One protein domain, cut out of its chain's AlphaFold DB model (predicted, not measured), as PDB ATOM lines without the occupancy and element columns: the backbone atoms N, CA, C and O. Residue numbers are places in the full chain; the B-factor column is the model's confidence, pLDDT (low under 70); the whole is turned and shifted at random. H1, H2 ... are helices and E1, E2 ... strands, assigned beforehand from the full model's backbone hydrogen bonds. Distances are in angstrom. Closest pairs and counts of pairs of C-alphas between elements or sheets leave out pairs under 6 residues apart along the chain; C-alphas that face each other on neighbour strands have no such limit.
ATOM      1  N   ILE A  79     -34.710  54.384 -36.488       68.69
ATOM      2  CA  ILE A  79     -34.703  52.947 -36.679       68.69
ATOM      3  C   ILE A  79     -33.309  52.528 -37.130       68.69
ATOM      4  O   ILE A  79     -32.740  53.134 -38.030       68.69
ATOM      5  N   GLU A  80     -32.739  51.494 -36.528       69.69
ATOM      6  CA  GLU A  80     -31.478  50.903 -36.966       69.69
ATOM      7  C   GLU A  80     -31.729  49.573 -37.676       69.69
ATOM      8  O   GLU A  80     -32.321  48.664 -37.089       69.69
ATOM      9  N   ILE A  81     -31.224  49.438 -38.906       70.31
ATOM     10  CA  ILE A  81     -31.222  48.186 -39.668       70.31
ATOM     11  C   ILE A  81     -29.780  47.826 -40.020       70.31
ATOM     12  O   ILE A  81     -29.150  48.500 -40.826       70.31
ATOM     13  N   GLN A  82     -29.245  46.751 -39.432       67.62
ATOM     14  CA  GLN A  82     -27.860  46.293 -39.667       67.62
ATOM     15  C   GLN A  82     -26.792  47.408 -39.522       67.62
ATOM     16  O   GLN A  82     -25.876  47.500 -40.334       67.62
ATOM     17  N   GLY A  83     -26.907  48.269 -38.503       63.19
ATOM     18  CA  GLY A  83     -25.965  49.374 -38.268       63.19
ATOM     19  C   GLY A  83     -26.198  50.625 -39.126       63.19
ATOM     20  O   GLY A  83     -25.484  51.611 -38.960       63.19
ATOM     21  N   ILE A  84     -27.202  50.612 -40.007       69.38
ATOM     22  CA  ILE A  84     -27.684  51.789 -40.736       69.38
ATOM     23  C   ILE A  84     -28.757  52.474 -39.894       69.38
ATOM     24  O   ILE A  84     -29.744  51.826 -39.545       69.38
ATOM     25  N   TRP A  85     -28.610  53.770 -39.609       70.62
ATOM     26  CA  TRP A  85     -29.626  54.542 -38.887       70.62
ATOM     27  C   TRP A  85     -30.566  55.254 -39.853       70.62
ATOM     28  O   TRP A  85     -30.129  55.890 -40.801       70.62
ATOM     29  N   MET A  86     -31.863  55.185 -39.594       70.75
ATOM     30  CA  MET A  86     -32.917  55.765 -40.419       70.75
ATOM     31  C   MET A  86     -33.817  56.618 -39.529       70.75
ATOM     32  O   MET A  86     -34.419  56.094 -38.604       70.75
ATOM     33  N   GLY A  87     -33.889  57.926 -39.751       67.62
ATOM     34  CA  GLY A  87     -34.754  58.846 -39.009       67.62
ATOM     35  C   GLY A  87     -35.941  59.293 -39.851       67.62
ATOM     36  O   GLY A  87     -35.742  59.824 -40.942       67.62
ATOM     37  N   ILE A  88     -37.161  59.116 -39.346       64.94
ATOM     38  CA  ILE A  88     -38.376  59.578 -40.032       64.94
ATOM     39  C   ILE A  88     -38.434  61.104 -39.922       64.94
ATOM     40  O   ILE A  88     -38.421  61.643 -38.812       64.94
ATOM     41  N   TYR A  89     -38.459  61.795 -41.063       59.50
ATOM     42  CA  TYR A  89     -38.585  63.252 -41.115       59.50
ATOM     43  C   TYR A  89     -40.060  63.665 -41.165       59.50
ATOM     44  O   TYR A  89     -40.482  64.515 -40.382       59.50
ATOM     45  N   ASP A  90     -40.837  63.014 -42.034       62.47
ATOM     46  CA  ASP A  90     -42.295  63.120 -42.126       62.47
ATOM     47  C   ASP A  90     -42.907  61.795 -42.636       62.47
ATOM     48  O   ASP A  90     -42.203  60.797 -42.792       62.47
ATOM     49  N   GLU A  91     -44.220  61.774 -42.886       59.25
ATOM     50  CA  GLU A  91     -44.954  60.591 -43.373       59.25
ATOM     51  C   GLU A  91     -44.410  60.035 -44.701       59.25
ATOM     52  O   GLU A  91     -44.547  58.850 -44.995       59.25
ATOM     53  N   THR A  92     -43.753  60.872 -45.501       61.28
ATOM     54  CA  THR A  92     -43.283  60.543 -46.848       61.28
ATOM     55  C   THR A  92     -41.768  60.428 -46.950       61.28
ATOM     56  O   THR A  92     -41.293  59.699 -47.818       61.28
ATOM     57  N   ILE A  93     -41.001  61.098 -46.086       62.53
ATOM     58  CA  ILE A  93     -39.542  61.228 -46.180       62.53
ATOM     59  C   ILE A  93     -38.853  60.610 -44.959       62.53
ATOM     60  O   ILE A  93     -39.102  60.975 -43.809       62.53
ATOM     61  N   THR A  94     -37.874  59.749 -45.229       66.75
ATOM     62  CA  THR A  94     -36.941  59.198 -44.244       66.75
ATOM     63  C   THR A  94     -35.498  59.575 -44.582       66.75
ATOM     64  O   THR A  94     -35.061  59.507 -45.731       66.75
ATOM     65  N   ILE A  95     -34.737  59.956 -43.558       63.22
ATOM     66  CA  ILE A  95     -33.307  60.260 -43.630       63.22
ATOM     67  C   ILE A  95     -32.522  59.003 -43.261       63.22
ATOM     68  O   ILE A  95     -32.696  58.468 -42.174       63.22
ATOM     69  N   VAL A  96     -31.623  58.549 -44.128       66.50
ATOM     70  CA  VAL A  96     -30.740  57.397 -43.909       66.50
ATOM     71  C   VAL A  96     -29.327  57.886 -43.623       66.50
ATOM     72  O   VAL A  96     -28.819  58.753 -44.324       66.50
ATOM     73  N   ILE A  97     -28.689  57.315 -42.610       60.97
ATOM     74  CA  ILE A  97     -27.328  57.605 -42.173       60.97
ATOM     75  C   ILE A  97     -26.547  56.290 -42.184       60.97
ATOM     76  O   ILE A  97     -26.783  55.410 -41.352       60.97
ATOM     77  N   ASN A  98     -25.595  56.177 -43.107       62.44
ATOM     78  CA  ASN A  98     -24.712  55.020 -43.236       62.44
ATOM     79  C   ASN A  98     -23.311  55.372 -42.729       62.44
ATOM     80  O   ASN A  98     -22.812  56.443 -43.075       62.44
ATOM     81  N   PRO A  99     -22.636  54.507 -41.956       50.91
ATOM     82  CA  PRO A  99     -21.188  54.605 -41.811       50.91
ATOM     83  C   PRO A  99     -20.514  54.308 -43.161       50.91
ATOM     84  O   PRO A  99     -20.964  53.427 -43.893       50.91
ATOM     85  N   ASN A 100     -19.451  55.035 -43.494       64.19
ATOM     86  CA  ASN A 100     -18.600  54.751 -44.648       64.19
ATOM     87  C   ASN A 100     -17.218  54.250 -44.202       64.19
ATOM     88  O   ASN A 100     -16.860  54.323 -43.026       64.19
ATOM     89  N   ASP A 101     -16.421  53.775 -45.157       62.69
ATOM     90  CA  ASP A 101     -15.124  53.138 -44.891       62.69
ATOM     91  C   ASP A 101     -14.043  54.092 -44.336       62.69
ATOM     92  O   ASP A 101     -12.960  53.648 -43.959       62.69
ATOM     93  N   TYR A 102     -14.319  55.398 -44.256       63.25
ATOM     94  CA  TYR A 102     -13.391  56.431 -43.777       63.25
ATOM     95  C   TYR A 102     -13.740  56.952 -42.378       63.25
ATOM     96  O   TYR A 102     -13.369  58.075 -42.032       63.25
ATOM     97  N   ASP A 103     -14.476  56.166 -41.587       49.59
ATOM     98  CA  ASP A 103     -14.951  56.567 -40.254       49.59
ATOM     99  C   ASP A 103     -15.818  57.852 -40.306       49.59
ATOM    100  O   ASP A 103     -15.877  58.661 -39.375       49.59
ATOM    101  N   ALA A 104     -16.496  58.059 -41.441       42.09
ATOM    102  CA  ALA A 104     -17.426  59.152 -41.694       42.09
ATOM    103  C   ALA A 104     -18.838  58.608 -41.976       42.09
ATOM    104  O   ALA A 104     -19.064  57.401 -42.011       42.09
ATOM    105  N   TYR A 105     -19.814  59.506 -42.134       47.47
ATOM    106  CA  TYR A 105     -21.213  59.136 -42.355       47.47
ATOM    107  C   TYR A 105     -21.740  59.713 -43.667       47.47
ATOM    108  O   TYR A 105     -21.570  60.903 -43.934       47.47
ATOM    109  N   GLU A 106     -22.415  58.881 -44.453       54.06
ATOM    110  CA  GLU A 106     -23.182  59.278 -45.631       54.06
ATOM    111  C   GLU A 106     -24.647  59.495 -45.239       54.06
ATOM    112  O   GLU A 106     -25.228  58.661 -44.542       54.06
ATOM    113  N   ILE A 107     -25.241  60.614 -45.670       55.16
ATOM    114  CA  ILE A 107     -26.628  60.976 -45.360       55.16
ATOM    115  C   ILE A 107     -27.431  61.042 -46.656       55.16
ATOM    116  O   ILE A 107     -27.116  61.844 -47.532       55.16
ATOM    117  N   ASN A 108     -28.489  60.243 -46.741       64.56
ATOM    118  CA  ASN A 108     -29.386  60.156 -47.892       64.56
ATOM    119  C   ASN A 108     -30.836  60.428 -47.472       64.56
ATOM    120  O   ASN A 108     -31.213  60.161 -46.334       64.56
ATOM    121  N   THR A 109     -31.668  60.926 -48.386       65.88
ATOM    122  CA  THR A 109     -33.122  61.026 -48.194       65.88
ATOM    123  C   THR A 109     -33.828  60.054 -49.129       65.88
ATOM    124  O   THR A 109     -33.513  59.976 -50.316       65.88
ATOM    125  N   ILE A 110     -34.780  59.293 -48.598       72.25
ATOM    126  CA  ILE A 110     -35.581  58.332 -49.360       72.25
ATOM    127  C   ILE A 110     -37.048  58.433 -48.965       72.25
ATOM    128  O   ILE A 110     -37.372  58.907 -47.876       72.25
ATOM    129  N   PHE A 111     -37.936  57.955 -49.835       73.25
ATOM    130  CA  PHE A 111     -39.341  57.828 -49.470       73.25
ATOM    131  C   PHE A 111     -39.532  56.723 -48.427       73.25
ATOM    132  O   PHE A 111     -38.959  55.642 -48.576       73.25
ATOM    133  N   THR A 112     -40.363  56.959 -47.414       66.31
ATOM    134  CA  THR A 112     -40.613  56.014 -46.311       66.31
ATOM    135  C   THR A 112     -41.095  54.649 -46.823       66.31
ATOM    136  O   THR A 112     -40.510  53.622 -46.477       66.31
ATOM    137  N   ASP A 113     -42.032  54.616 -47.775       71.25
ATOM    138  CA  ASP A 113     -42.492  53.375 -48.431       71.25
ATOM    139  C   ASP A 113     -41.377  52.614 -49.164       71.25
ATOM    140  O   ASP A 113     -41.436  51.395 -49.351       71.25
ATOM    141  N   SER A 114     -40.328  53.319 -49.596       73.44
ATOM    142  CA  SER A 114     -39.186  52.687 -50.264       73.44
ATOM    143  C   SER A 114     -38.329  51.871 -49.296       73.44
ATOM    144  O   SER A 114     -37.594  50.992 -49.746       73.44
ATOM    145  N   ILE A 115     -38.432  52.100 -47.982       73.56
ATOM    146  CA  ILE A 115     -37.714  51.314 -46.968       73.56
ATOM    147  C   ILE A 115     -38.279  49.906 -46.893       73.56
ATOM    148  O   ILE A 115     -37.506  48.954 -46.966       73.56
ATOM    149  N   ILE A 116     -39.606  49.767 -46.826       75.50
ATOM    150  CA  ILE A 116     -40.277  48.459 -46.822       75.50
ATOM    151  C   ILE A 116     -39.878  47.666 -48.063       75.50
ATOM    152  O   ILE A 116     -39.339  46.569 -47.948       75.50
ATOM    153  N   LYS A 117     -39.989  48.285 -49.243       76.56
ATOM    154  CA  LYS A 117     -39.582  47.660 -50.510       76.56
ATOM    155  C   LYS A 117     -38.106  47.263 -50.525       76.56
ATOM    156  O   LYS A 117     -37.733  46.256 -51.123       76.56
ATOM    157  N   THR A 118     -37.244  48.047 -49.879       75.75
ATOM    158  CA  THR A 118     -35.814  47.729 -49.764       75.75
ATOM    159  C   THR A 118     -35.582  46.530 -48.849       75.75
ATOM    160  O   THR A 118     -34.762  45.673 -49.180       75.75
ATOM    161  N   ILE A 119     -36.305  46.439 -47.730       79.19
ATOM    162  CA  ILE A 119     -36.268  45.289 -46.817       79.19
ATOM    163  C   ILE A 119     -36.740  44.035 -47.561       79.19
ATOM    164  O   ILE A 119     -35.994  43.063 -47.632       79.19
ATOM    165  N   GLU A 120     -37.909  44.085 -48.197       80.44
ATOM    166  CA  GLU A 120     -38.463  42.980 -48.989       80.44
ATOM    167  C   GLU A 120     -37.500  42.520 -50.092       80.44
ATOM    168  O   GLU A 120     -37.292  41.325 -50.287       80.44
ATOM    169  N   LYS A 121     -36.860  43.461 -50.798       80.94
ATOM    170  CA  LYS A 121     -35.903  43.149 -51.871       80.94
ATOM    171  C   LYS A 121     -34.589  42.556 -51.357       80.94
ATOM    172  O   LYS A 121     -33.962  41.771 -52.063       80.94
ATOM    173  N   LYS A 122     -34.108  42.996 -50.193       79.62
ATOM    174  CA  LYS A 122     -32.799  42.588 -49.653       79.62
ATOM    175  C   LYS A 122     -32.880  41.282 -48.864       79.62
ATOM    176  O   LYS A 122     -31.889  40.554 -48.797       79.62
ATOM    177  N   TYR A 123     -34.034  41.004 -48.269       83.31
ATOM    178  CA  TYR A 123     -34.245  39.877 -47.376       83.31
ATOM    179  C   TYR A 123     -35.358  38.980 -47.909       83.31
ATOM    180  O   TYR A 123     -36.514  39.087 -47.507       83.31
ATOM    181  N   ASP A 124     -34.987  38.047 -48.788       76.75
ATOM    182  CA  ASP A 124     -35.920  37.151 -49.485       76.75
ATOM    183  C   ASP A 124     -36.907  36.444 -48.546       76.75
ATOM    184  O   ASP A 124     -38.026  36.134 -48.943       76.75
ATOM    185  N   PHE A 125     -36.509  36.177 -47.297       79.69
ATOM    186  CA  PHE A 125     -37.341  35.469 -46.325       79.69
ATOM    187  C   PHE A 125     -38.642  36.192 -45.956       79.69
ATOM    188  O   PHE A 125     -39.607  35.538 -45.559       79.69
ATOM    189  N   VAL A 126     -38.680  37.516 -46.123       81.75
ATOM    190  CA  VAL A 126     -39.896  38.318 -45.956       81.75
ATOM    191  C   VAL A 126     -40.954  37.880 -46.976       81.75
ATOM    192  O   VAL A 126     -42.119  37.702 -46.632       81.75
ATOM    193  N   ASN A 127     -40.520  37.570 -48.200       76.50
ATOM    194  CA  ASN A 127     -41.384  37.216 -49.327       76.50
ATOM    195  C   ASN A 127     -41.599  35.701 -49.517       76.50
ATOM    196  O   ASN A 127     -42.487  35.298 -50.263       76.50
ATOM    197  N   ARG A 128     -40.802  34.832 -48.881       73.81
ATOM    198  CA  ARG A 128     -40.936  33.364 -49.017       73.81
ATOM    199  C   ARG A 128     -42.163  32.866 -48.283       73.81
ATOM    200  O   ARG A 128     -42.168  33.004 -47.072       73.81
ATOM    201  N   GLU A 129     -43.138  32.246 -48.948       63.88
ATOM    202  CA  GLU A 129     -44.307  31.629 -48.298       63.88
ATOM    203  C   GLU A 129     -43.917  30.538 -47.277       63.88
ATOM    204  O   GLU A 129     -43.627  29.398 -47.627       63.88
ATOM    205  N   GLY A 130     -43.934  30.886 -45.990       62.06
ATOM    206  CA  GLY A 130     -43.920  29.937 -44.875       62.06
ATOM    207  C   GLY A 130     -45.338  29.621 -44.399       62.06
ATOM    208  O   GLY A 130     -46.162  30.533 -44.271       62.06
ATOM    209  N   LYS A 131     -45.622  28.345 -44.111       55.81
ATOM    210  CA  LYS A 131     -46.852  27.917 -43.428       55.81
ATOM    211  C   LYS A 131     -46.636  28.063 -41.930       55.81
ATOM    212  O   LYS A 131     -45.846  27.301 -41.403       55.81
ATOM    213  N   ALA A 132     -47.354  28.961 -41.257       52.41
ATOM    214  CA  ALA A 132     -47.318  29.047 -39.798       52.41
ATOM    215  C   ALA A 132     -48.041  27.829 -39.169       52.41
ATOM    216  O   ALA A 132     -49.262  27.718 -39.290       52.41
ATOM    217  N   PRO A 133     -47.355  26.904 -38.482       44.59
ATOM    218  CA  PRO A 133     -47.936  25.903 -37.614       44.59
ATOM    219  C   PRO A 133     -48.024  26.531 -36.224       44.59
ATOM    220  O   PRO A 133     -47.032  26.608 -35.499       44.59
ATOM    221  N   TYR A 134     -49.234  26.943 -35.871       44.38
ATOM    222  CA  TYR A 134     -49.642  27.355 -34.528       44.38
ATOM    223  C   TYR A 134     -49.171  28.737 -34.046       44.38
ATOM    224  O   TYR A 134     -48.058  29.196 -34.277       44.38
ATOM    225  N   SER A 135     -50.096  29.382 -33.334       51.41
ATOM    226  CA  SER A 135     -50.094  30.755 -32.820       51.41
ATOM    227  C   SER A 135     -49.372  30.936 -31.482       51.41
ATOM    228  O   SER A 135     -49.543  31.970 -30.838       51.41
ATOM    229  N   ASN A 136     -48.631  29.931 -31.014       55.75
ATOM    230  CA  ASN A 136     -48.106  29.959 -29.655       55.75
ATOM    231  C   ASN A 136     -46.678  30.522 -29.641       55.75
ATOM    232  O   ASN A 136     -45.805  29.949 -30.300       55.75
ATOM    233  N   PRO A 137     -46.427  31.628 -28.915       58.34
ATOM    234  CA  PRO A 137     -45.073  32.106 -28.671       58.34
ATOM    235  C   PRO A 137     -44.246  31.006 -27.999       58.34
ATOM    236  O   PRO A 137     -44.767  30.205 -27.222       58.34
ATOM    237  N   VAL A 138     -42.955  30.953 -28.320       64.88
ATOM    238  CA  VAL A 138     -42.020  30.119 -27.567       64.88
ATOM    239  C   VAL A 138     -41.591  30.945 -26.363       64.88
ATOM    240  O   VAL A 138     -40.943  31.984 -26.512       64.88
ATOM    241  N   ASP A 139     -42.008  30.505 -25.178       56.78
ATOM    242  CA  ASP A 139     -41.766  31.230 -23.937       56.78
ATOM    243  C   ASP A 139     -40.257  31.357 -23.654       56.78
ATOM    244  O   ASP A 139     -39.550  30.358 -23.525       56.78
ATOM    245  N   ASN A 140     -39.797  32.609 -23.531       61.19
ATOM    246  CA  ASN A 140     -38.513  33.053 -22.969       61.19
ATOM    247  C   ASN A 140     -37.238  32.412 -23.553       61.19
ATOM    248  O   ASN A 140     -36.682  31.474 -22.981       61.19
ATOM    249  N   ILE A 141     -36.702  32.984 -24.637       59.12
ATOM    250  CA  ILE A 141     -35.446  32.526 -25.260       59.12
ATOM    251  C   ILE A 141     -34.342  33.576 -25.089       59.12
ATOM    252  O   ILE A 141     -34.533  34.740 -25.421       59.12
ATOM    253  N   ASP A 142     -33.160  33.177 -24.611       64.06
ATOM    254  CA  ASP A 142     -31.983  34.056 -24.537       64.06
ATOM    255  C   ASP A 142     -31.413  34.306 -25.951       64.06
ATOM    256  O   ASP A 142     -31.353  33.411 -26.797       64.06
ATOM    257  N   TYR A 143     -30.917  35.518 -26.210       65.75
ATOM    258  CA  TYR A 143     -30.213  35.849 -27.454       65.75
ATOM    259  C   TYR A 143     -29.061  34.875 -27.775       65.75
ATOM    260  O   TYR A 143     -28.800  34.584 -28.943       65.75
ATOM    261  N   ARG A 144     -28.375  34.341 -26.758       65.56
ATOM    262  CA  ARG A 144     -27.314  33.337 -26.935       65.56
ATOM    263  C   ARG A 144     -27.847  32.023 -27.495       65.56
ATOM    264  O   ARG A 144     -27.196  31.419 -28.346       65.56
ATOM    265  N   ASP A 145     -29.027  31.598 -27.054       65.56
ATOM    266  CA  ASP A 145     -29.684  30.398 -27.577       65.56
ATOM    267  C   ASP A 145     -30.108  30.608 -29.025       65.56
ATOM    268  O   ASP A 145     -29.949  29.710 -29.849       65.56
ATOM    269  N   ILE A 146     -30.556  31.823 -29.344       67.44
ATOM    270  CA  ILE A 146     -30.842  32.254 -30.709       67.44
ATOM    271  C   ILE A 146     -29.573  32.099 -31.558       67.44
ATOM    272  O   ILE A 146     -29.573  31.325 -32.512       67.44
ATOM    273  N   SER A 147     -28.456  32.733 -31.181       66.38
ATOM    274  CA  SER A 147     -27.201  32.687 -31.954       66.38
ATOM    275  C   SER A 147     -26.569  31.301 -32.105       66.38
ATOM    276  O   SER A 147     -25.815  31.096 -33.051       66.38
ATOM    277  N   ASN A 148     -26.848  30.374 -31.182       63.09
ATOM    278  CA  ASN A 148     -26.237  29.043 -31.164       63.09
ATOM    279  C   ASN A 148     -27.109  27.959 -31.809       63.09
ATOM    280  O   ASN A 148     -26.569  26.999 -32.354       63.09
ATOM    281  N   LYS A 149     -28.442  28.069 -31.720       71.00
ATOM    282  CA  LYS A 149     -29.372  27.064 -32.268       71.00
ATOM    283  C   LYS A 149     -29.796  27.366 -33.696       71.00
ATOM    284  O   LYS A 149     -30.072  26.439 -34.448       71.00
ATOM    285  N   TYR A 150     -29.837  28.641 -34.062       68.62
ATOM    286  CA  TYR A 150     -30.294  29.077 -35.370       68.62
ATOM    287  C   TYR A 150     -29.102  29.590 -36.174       68.62
ATOM    288  O   TYR A 150     -28.366  30.484 -35.748       68.62
ATOM    289  N   LEU A 151     -28.901  29.017 -37.361       66.69
ATOM    290  CA  LEU A 151     -27.887  29.501 -38.288       66.69
ATOM    291  C   LEU A 151     -28.423  30.739 -39.005       66.69
ATOM    292  O   LEU A 151     -29.336  30.660 -39.822       66.69
ATOM    293  N   PHE A 152     -27.830  31.893 -38.718       68.69
ATOM    294  CA  PHE A 152     -28.289  33.148 -39.293       68.69
ATOM    295  C   PHE A 152     -27.423  33.641 -40.443       68.69
ATOM    296  O   PHE A 152     -26.447  34.378 -40.252       68.69
ATOM    297  N   GLU A 153     -27.850  33.329 -41.656       69.94
ATOM    298  CA  GLU A 153     -27.289  33.936 -42.856       69.94
ATOM    299  C   GLU A 153     -27.726  35.403 -42.987       69.94
ATOM    300  O   GLU A 153     -28.869  35.758 -42.704       69.94
ATOM    301  N   SER A 154     -26.835  36.283 -43.452       66.69
ATOM    302  CA  SER A 154     -27.095  37.732 -43.562       66.69
ATOM    303  C   SER A 154     -28.285  38.099 -44.459       66.69
ATOM    304  O   SER A 154     -28.868  39.165 -44.273       66.69
ATOM    305  N   LYS A 155     -28.658  37.223 -45.400       73.19
ATOM    306  CA  LYS A 155     -29.845  37.364 -46.263       73.19
ATOM    307  C   LYS A 155     -31.134  36.838 -45.624       73.19
ATOM    308  O   LYS A 155     -32.220  37.237 -46.026       73.19
ATOM    309  N   GLY A 156     -31.018  35.949 -44.638       78.94
ATOM    310  CA  GLY A 156     -32.139  35.318 -43.940       78.94
ATOM    311  C   GLY A 156     -32.547  36.027 -42.650       78.94
ATOM    312  O   GLY A 156     -33.411  35.518 -41.939       78.94
ATOM    313  N   ARG A 157     -31.917  37.164 -42.316       82.94
ATOM    314  CA  ARG A 157     -32.229  37.931 -41.106       82.94
ATOM    315  C   ARG A 157     -31.982  39.426 -41.235       82.94
ATOM    316  O   ARG A 157     -31.050  39.872 -41.905       82.94
ATOM    317  N   PHE A 158     -32.721  40.191 -40.446       85.19
ATOM    318  CA  PHE A 158     -32.381  41.573 -40.130       85.19
ATOM    319  C   PHE A 158     -32.811  41.918 -38.704       85.19
ATOM    320  O   PHE A 158     -33.733  41.330 -38.146       85.19
ATOM    321  N   ARG A 159     -32.116  42.881 -38.099       84.12
ATOM    322  CA  ARG A 159     -32.516  43.479 -36.823       84.12
ATOM    323  C   ARG A 159     -33.113  44.841 -37.109       84.12
ATOM    324  O   ARG A 159     -32.526  45.581 -37.892       84.12
ATOM    325  N   LEU A 160     -34.223  45.146 -36.454       82.94
ATOM    326  CA  LEU A 160     -34.831  46.461 -36.444       82.94
ATOM    327  C   LEU A 160     -34.850  46.981 -35.007       82.94
ATOM    328  O   LEU A 160     -35.498  46.394 -34.141       82.94
ATOM    329  N   SER A 161     -34.112  48.053 -34.745       78.38
ATOM    330  CA  SER A 161     -34.060  48.686 -33.422       78.38
ATOM    331  C   SER A 161     -34.683  50.069 -33.485       78.38
ATOM    332  O   SER A 161     -34.286  50.854 -34.328       78.38
ATOM    333  N   HIS A 162     -35.624  50.384 -32.602       72.69
ATOM    334  CA  HIS A 162     -36.271  51.692 -32.517       72.69
ATOM    335  C   HIS A 162     -36.078  52.282 -31.117       72.69
ATOM    336  O   HIS A 162     -36.186  51.568 -30.114       72.69
ATOM    337  N   ILE A 163     -35.779  53.581 -31.040       66.38
ATOM    338  CA  ILE A 163     -35.627  54.296 -29.767       66.38
ATOM    339  C   ILE A 163     -36.878  55.130 -29.488       66.38
ATOM    340  O   ILE A 163     -37.139  56.109 -30.182       66.38
ATOM    341  N   ILE A 164     -37.611  54.762 -28.432       63.38
ATOM    342  CA  ILE A 164     -38.766  55.509 -27.916       63.38
ATOM    343  C   ILE A 164     -38.372  56.117 -26.571       63.38
ATOM    344  O   ILE A 164     -38.196  55.411 -25.572       63.38
ATOM    345  N   GLY A 165     -38.213  57.441 -26.538       66.06
ATOM    346  CA  GLY A 165     -37.683  58.135 -25.365       66.06
ATOM    347  C   GLY A 165     -36.259  57.667 -25.047       66.06
ATOM    348  O   GLY A 165     -35.349  57.868 -25.844       66.06
ATOM    349  N   GLU A 166     -36.067  57.037 -23.884       59.12
ATOM    350  CA  GLU A 166     -34.767  56.497 -23.446       59.12
ATOM    351  C   GLU A 166     -34.635  54.977 -23.645       59.12
ATOM    352  O   GLU A 166     -33.576  54.407 -23.382       59.12
ATOM    353  N   LYS A 167     -35.698  54.293 -24.090       59.50
ATOM    354  CA  LYS A 167     -35.696  52.836 -24.253       59.50
ATOM    355  C   LYS A 167     -35.455  52.464 -25.710       59.50
ATOM    356  O   LYS A 167     -36.173  52.908 -26.602       59.50
ATOM    357  N   MET A 168     -34.468  51.602 -25.933       71.62
ATOM    358  CA  MET A 168     -34.246  50.957 -27.222       71.62
ATOM    359  C   MET A 168     -34.997  49.629 -27.245       71.62
ATOM    360  O   MET A 168     -34.659  48.711 -26.498       71.62
ATOM    361  N   LYS A 169     -35.992  49.519 -28.121       76.12
ATOM    362  CA  LYS A 169     -36.655  48.252 -28.421       76.12
ATOM    363  C   LYS A 169     -36.020  47.662 -29.673       76.12
ATOM    364  O   LYS A 169     -36.008  48.324 -30.706       76.12
ATOM    365  N   SER A 170     -35.476  46.447 -29.598       80.62
ATOM    366  CA  SER A 170     -34.929  45.757 -30.773       80.62
ATOM    367  C   SER A 170     -35.717  44.495 -31.076       80.62
ATOM    368  O   SER A 170     -35.995  43.696 -30.189       80.62
ATOM    369  N   MET A 171     -36.045  44.302 -32.345       86.56
ATOM    370  CA  MET A 171     -36.651  43.079 -32.845       86.56
ATOM    371  C   MET A 171     -35.717  42.435 -33.864       86.56
ATOM    372  O   MET A 171     -35.255  43.093 -34.799       86.56
ATOM    373  N   LEU A 172     -35.398  41.157 -33.669       86.12
ATOM    374  CA  LEU A 172     -34.636  40.369 -34.637       86.12
ATOM    375  C   LEU A 172     -35.610  39.529 -35.454       86.12
ATOM    376  O   LEU A 172     -36.251  38.651 -34.894       86.12
ATOM    377  N   PHE A 173     -35.674  39.772 -36.758       88.88
ATOM    378  CA  PHE A 173     -36.482  39.014 -37.706       88.88
ATOM    379  C   PHE A 173     -35.600  38.012 -38.437       88.88
ATOM    380  O   PHE A 173     -34.502  38.365 -38.887       88.88
ATOM    381  N   PHE A 174     -36.063  36.774 -38.555       85.44
ATOM    382  CA  PHE A 174     -35.304  35.720 -39.214       85.44
ATOM    383  C   PHE A 174     -36.174  34.571 -39.711       85.44
ATOM    384  O   PHE A 174     -37.348  34.445 -39.364       85.44
ATOM    385  N   TYR A 175     -35.550  33.713 -40.511       82.50
ATOM    386  CA  TYR A 175     -36.146  32.506 -41.057       82.50
ATOM    387  C   TYR A 175     -35.350  31.266 -40.670       82.50
ATOM    388  O   TYR A 175     -34.123  31.270 -40.752       82.50
ATOM    389  N   ASP A 176     -36.061  30.213 -40.282       79.94
ATOM    390  CA  ASP A 176     -35.497  28.903 -39.971       79.94
ATOM    391  C   ASP A 176     -36.425  27.796 -40.492       79.94
ATOM    392  O   ASP A 176     -37.626  27.778 -40.218       79.94
ATOM    393  N   GLY A 177     -35.887  26.882 -41.298       79.12
ATOM    394  CA  GLY A 177     -36.678  25.841 -41.958       79.12
ATOM    395  C   GLY A 177     -37.710  26.404 -42.944       79.12
ATOM    396  O   GLY A 177     -37.325  26.875 -44.006       79.12
ATOM    397  N   ASN A 178     -39.003  26.309 -42.610       75.81
ATOM    398  CA  ASN A 178     -40.142  26.884 -43.357       75.81
ATOM    399  C   ASN A 178     -40.850  27.999 -42.580       75.81
ATOM    400  O   ASN A 178     -41.989  28.363 -42.879       75.81
ATOM    401  N   GLU A 179     -40.179  28.514 -41.558       79.56
ATOM    402  CA  GLU A 179     -40.798  29.291 -40.506       79.56
ATOM    403  C   GLU A 179     -40.157  30.650 -40.369       79.56
ATOM    404  O   GLU A 179     -38.941  30.808 -40.496       79.56
ATOM    405  N   ARG A 180     -40.995  31.638 -40.076       82.19
ATOM    406  CA  ARG A 180     -40.558  33.003 -39.831       82.19
ATOM    407  C   ARG A 180     -40.707  33.302 -38.355       82.19
ATOM    408  O   ARG A 180     -41.730  32.990 -37.746       82.19
ATOM    409  N   TYR A 181     -39.696  33.945 -37.809       83.25
ATOM    410  CA  TYR A 181     -39.658  34.297 -36.408       83.25
ATOM    411  C   TYR A 181     -39.317  35.768 -36.242       83.25
ATOM    412  O   TYR A 181     -38.557  36.339 -37.033       83.25
ATOM    413  N   TYR A 182     -39.839  36.366 -35.177       86.19
ATOM    414  CA  TYR A 182     -39.249  37.568 -34.620       86.19
ATOM    415  C   TYR A 182     -38.995  37.385 -33.132       86.19
ATOM    416  O   TYR A 182     -39.786  36.790 -32.404       86.19
ATOM    417  N   TYR A 183     -37.873  37.914 -32.678       84.12
ATOM    418  CA  TYR A 183     -37.499  37.911 -31.278       84.12
ATOM    419  C   TYR A 183     -37.569  39.330 -30.730       84.12
ATOM    420  O   TYR A 183     -36.862  40.212 -31.228       84.12
ATOM    421  N   ASP A 184     -38.414  39.545 -29.721       81.56
ATOM    422  CA  ASP A 184     -38.488  40.807 -28.990       81.56
ATOM    423  C   ASP A 184     -37.375  40.844 -27.942       81.56
ATOM    424  O   ASP A 184     -37.430  40.151 -26.926       81.56
ATOM    425  N   SER A 185     -36.344  41.653 -28.182       77.81
ATOM    426  CA  SER A 185     -35.184  41.706 -27.291       77.81
ATOM    427  C   SER A 185     -35.489  42.330 -25.934       77.81
ATOM    428  O   SER A 185     -34.638  42.260 -25.053       77.81
ATOM    429  N   MET A 186     -36.615  43.037 -25.797       78.31
ATOM    430  CA  MET A 186     -37.005  43.687 -24.548       78.31
ATOM    431  C   MET A 186     -37.726  42.706 -23.629       78.31
ATOM    432  O   MET A 186     -37.410  42.642 -22.445       78.31
ATOM    433  N   ASP A 187     -38.658  41.938 -24.190       78.56
ATOM    434  CA  ASP A 187     -39.465  40.982 -23.429       78.56
ATOM    435  C   ASP A 187     -38.835  39.578 -23.397       78.56
ATOM    436  O   ASP A 187     -39.283  38.719 -22.647       78.56
ATOM    437  N   HIS A 188     -37.774  39.347 -24.179       74.75
ATOM    438  CA  HIS A 188     -37.107  38.051 -24.348       74.75
ATOM    439  C   HIS A 188     -38.023  36.949 -24.897       74.75
ATOM    440  O   HIS A 188     -37.783  35.759 -24.693       74.75
ATOM    441  N   ILE A 189     -39.057  37.333 -25.646       78.25
ATOM    442  CA  ILE A 189     -40.039  36.402 -26.203       78.25
ATOM    443  C   ILE A 189     -39.732  36.163 -27.679       78.25
ATOM    444  O   ILE A 189     -39.563  37.106 -28.462       78.25
ATOM    445  N   LEU A 190     -39.675  34.885 -28.062       81.25
ATOM    446  CA  LEU A 190     -39.625  34.480 -29.458       81.25
ATOM    447  C   LEU A 190     -41.043  34.221 -29.958       81.25
ATOM    448  O   LEU A 190     -41.781  33.391 -29.428       81.25
ATOM    449  N   TYR A 191     -41.388  34.893 -31.042       80.75
ATOM    450  CA  TYR A 191     -42.656  34.733 -31.717       80.75
ATOM    451  C   TYR A 191     -42.441  34.110 -33.080       80.75
ATOM    452  O   TYR A 191     -41.435  34.343 -33.753       80.75
ATOM    453  N   LYS A 192     -43.439  33.345 -33.491       80.12
ATOM    454  CA  LYS A 192     -43.544  32.764 -34.814       80.12
ATOM    455  C   LYS A 192     -44.615  33.521 -35.586       80.12
ATOM    456  O   LYS A 192     -45.723  33.667 -35.078       80.12
ATOM    457  N   ASP A 193     -44.285  33.995 -36.780       79.81
ATOM    458  CA  ASP A 193     -45.140  34.898 -37.556       79.81
ATOM    459  C   ASP A 193     -45.445  34.340 -38.959       79.81
ATOM    460  O   ASP A 193     -44.669  33.589 -39.559       79.81
ATOM    461  N   SER A 194     -46.590  34.749 -39.513       78.62
ATOM    462  CA  SER A 194     -46.851  34.670 -40.955       78.62
ATOM    463  C   SER A 194     -46.142  35.812 -41.702       78.62
ATOM    464  O   SER A 194     -45.593  36.726 -41.088       78.62
ATOM    465  N   ALA A 195     -46.162  35.773 -43.040       76.44
ATOM    466  CA  ALA A 195     -45.647  36.865 -43.876       76.44
ATOM    467  C   ALA A 195     -46.351  38.186 -43.538       76.44
ATOM    468  O   ALA A 195     -45.701  39.177 -43.222       76.44
ATOM    469  N   ASP A 196     -47.685  38.152 -43.532       78.75
ATOM    470  CA  ASP A 196     -48.519  39.331 -43.313       78.75
ATOM    471  C   ASP A 196     -48.297  39.922 -41.922       78.75
ATOM    472  O   ASP A 196     -48.115  41.126 -41.783       78.75
ATOM    473  N   MET A 197     -48.216  39.079 -40.886       82.75
ATOM    474  CA  MET A 197     -47.962  39.551 -39.521       82.75
ATOM    475  C   MET A 197     -46.578  40.182 -39.379       82.75
ATOM    476  O   MET A 197     -46.433  41.209 -38.715       82.75
ATOM    477  N   MET A 198     -45.567  39.595 -40.018       83.69
ATOM    478  CA  MET A 198     -44.221  40.150 -40.024       83.69
ATOM    479  C   MET A 198     -44.189  41.505 -40.744       83.69
ATOM    480  O   MET A 198     -43.662  42.470 -40.190       83.69
ATOM    481  N   ASN A 199     -44.807  41.605 -41.923       79.62
ATOM    482  CA  ASN A 199     -44.911  42.848 -42.689       79.62
ATOM    483  C   ASN A 199     -45.679  43.932 -41.933       79.62
ATOM    484  O   ASN A 199     -45.221  45.074 -41.869       79.62
ATOM    485  N   ASP A 200     -46.784  43.575 -41.284       82.31
ATOM    486  CA  ASP A 200     -47.551  44.478 -40.431       82.31
ATOM    487  C   ASP A 200     -46.706  45.004 -39.270       82.31
ATOM    488  O   ASP A 200     -46.762  46.190 -38.945       82.31
ATOM    489  N   ARG A 201     -45.895  44.153 -38.633       83.44
ATOM    490  CA  ARG A 201     -45.004  44.577 -37.542       83.44
ATOM    491  C   ARG A 201     -43.894  45.485 -38.036       83.44
ATOM    492  O   ARG A 201     -43.664  46.512 -37.405       83.44
ATOM    493  N   ILE A 202     -43.229  45.143 -39.137       83.44
ATOM    494  CA  ILE A 202     -42.198  45.996 -39.746       83.44
ATOM    495  C   ILE A 202     -42.812  47.358 -40.077       83.44
ATOM    496  O   ILE A 202     -42.287  48.386 -39.657       83.44
ATOM    497  N   THR A 203     -43.968  47.364 -40.741       79.31
ATOM    498  CA  THR A 203     -44.689  48.585 -41.118       79.31
ATOM    499  C   THR A 203     -45.102  49.390 -39.899       79.31
ATOM    500  O   THR A 203     -44.913  50.595 -39.890       79.31
ATOM    501  N   ARG A 204     -45.599  48.764 -38.827       77.81
ATOM    502  CA  ARG A 204     -45.916  49.476 -37.580       77.81
ATOM    503  C   ARG A 204     -44.672  50.028 -36.907       77.81
ATOM    504  O   ARG A 204     -44.712  51.144 -36.428       77.81
ATOM    505  N   LEU A 205     -43.564  49.298 -36.871       75.75
ATOM    506  CA  LEU A 205     -42.333  49.807 -36.262       75.75
ATOM    507  C   LEU A 205     -41.737  50.969 -37.060       75.75
ATOM    508  O   LEU A 205     -41.110  51.841 -36.469       75.75
ATOM    509  N   ILE A 206     -41.952  50.984 -38.379       73.94
ATOM    510  CA  ILE A 206     -41.558  52.081 -39.266       73.94
ATOM    511  C   ILE A 206     -42.577  53.227 -39.260       73.94
ATOM    512  O   ILE A 206     -42.190  54.377 -39.381       73.94
ATOM    513  N   GLY A 207     -43.864  52.941 -39.092       61.66
ATOM    514  CA  GLY A 207     -44.962  53.899 -39.233       61.66
ATOM    515  C   GLY A 207     -45.584  54.383 -37.922       61.66
ATOM    516  O   GLY A 207     -46.407  55.294 -37.953       61.66
ATOM    517  N   GLN A 208     -45.232  53.820 -36.763       53.41
ATOM    518  CA  GLN A 208     -45.707  54.297 -35.458       53.41
ATOM    519  C   GLN A 208     -45.006  55.609 -35.083       53.41
ATOM    520  O   GLN A 208     -44.039  55.633 -34.327       53.41
TER     521      GLN A 208
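This is residues 79 to 208 of the 210 residues of the protein "Uncharacterized protein DUF5081" of Mobilisporobacter senegalensis (UniProt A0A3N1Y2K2). One long, strongly twisted sheet of eight strands curls round helix H3, with H1 beside H3 toward the E4 end of the sheet. The long link of residues 123 to 142 swings from H1 round the E8 edge to the small helix H2, which only grazes the sheet. The printed part has 130 residues, with three named helices and eight named strands that follow along the chain as E1 E2 E3 E4 H1 H2 E5 E6 E7 E8 H3; the sheet order is E4 E3 E2 E1 E5 E6 E7 E8, antiparallel throughout. The class is mixed, helices and strands; the whole is compact, with a radius of gyration of the C-alphas of 15.1 A and spans of 41 by 29 by 27 A.

E1, residues 79 to 81, begins at C-alpha 79 (-34.703, 52.947, -36.679). E2 is residues 84 to 88, E3 residues 93 to 99, 20.0 A long, and E4 residues 105 to 111, 19.5 A. H1, residues 112 to 122, is 15.9 A long and ends at C-alpha 122 (-32.799, 42.588, -49.653). H2 is residues 143 to 149. E5, residues 157 to 164, is 22.9 A long, and E6, residues 167 to 176, is 28.6 A. E7 is residues 179 to 184 and E8 residues 189 to 193. H3, residues 195 to 207, is 17.7 A long and ends at C-alpha 207 (-44.962, 53.899, -39.233).

E1 to E4 form a meander, each strand the antiparallel neighbour of the one before, and E5 to E8 form another. E1 of the one and E5 of the other are antiparallel neighbours, with an angle of 163 degrees between their N-to-C directions, and N 80 and O 161 are 2.8 A apart, within hydrogen-bond range. In the hairpin E3 and E4, N 94 and O 110 are 2.8 A apart; in the hairpin E5 and E6, N 160 and O 171 are 2.8 A apart; in the hairpin E7 and E8, N 182 and O 191 are 2.9 A apart. H1 and H3 on one face of the sheet make two layers. The closest C-alphas of E5 and H3 are those of His 162 and Leu 205, 7.4 A. H1 has a height over the sheet of 5.1 A and lies over none of its strands. H1 and H3 are close but not clearly touching, with C-alphas 116 and 203 7.2 A apart, at a steep tilt of 40 degrees, opposite ways. H2 and H3 are apart. In H2 and H3 every O i to N i+4 pair is within hydrogen-bond range; in H1, 6 of 7.

The C-alphas farthest apart, those of Tyr 102 and Tyr 134, are 47.4 A apart. The printed part has no cut. The link from H1 to H2 is long, with 20 residues. Mean pLDDT of the printed part is 70.6, with 61 residues under 70, among them residues 87 to 109 and 129 to 148.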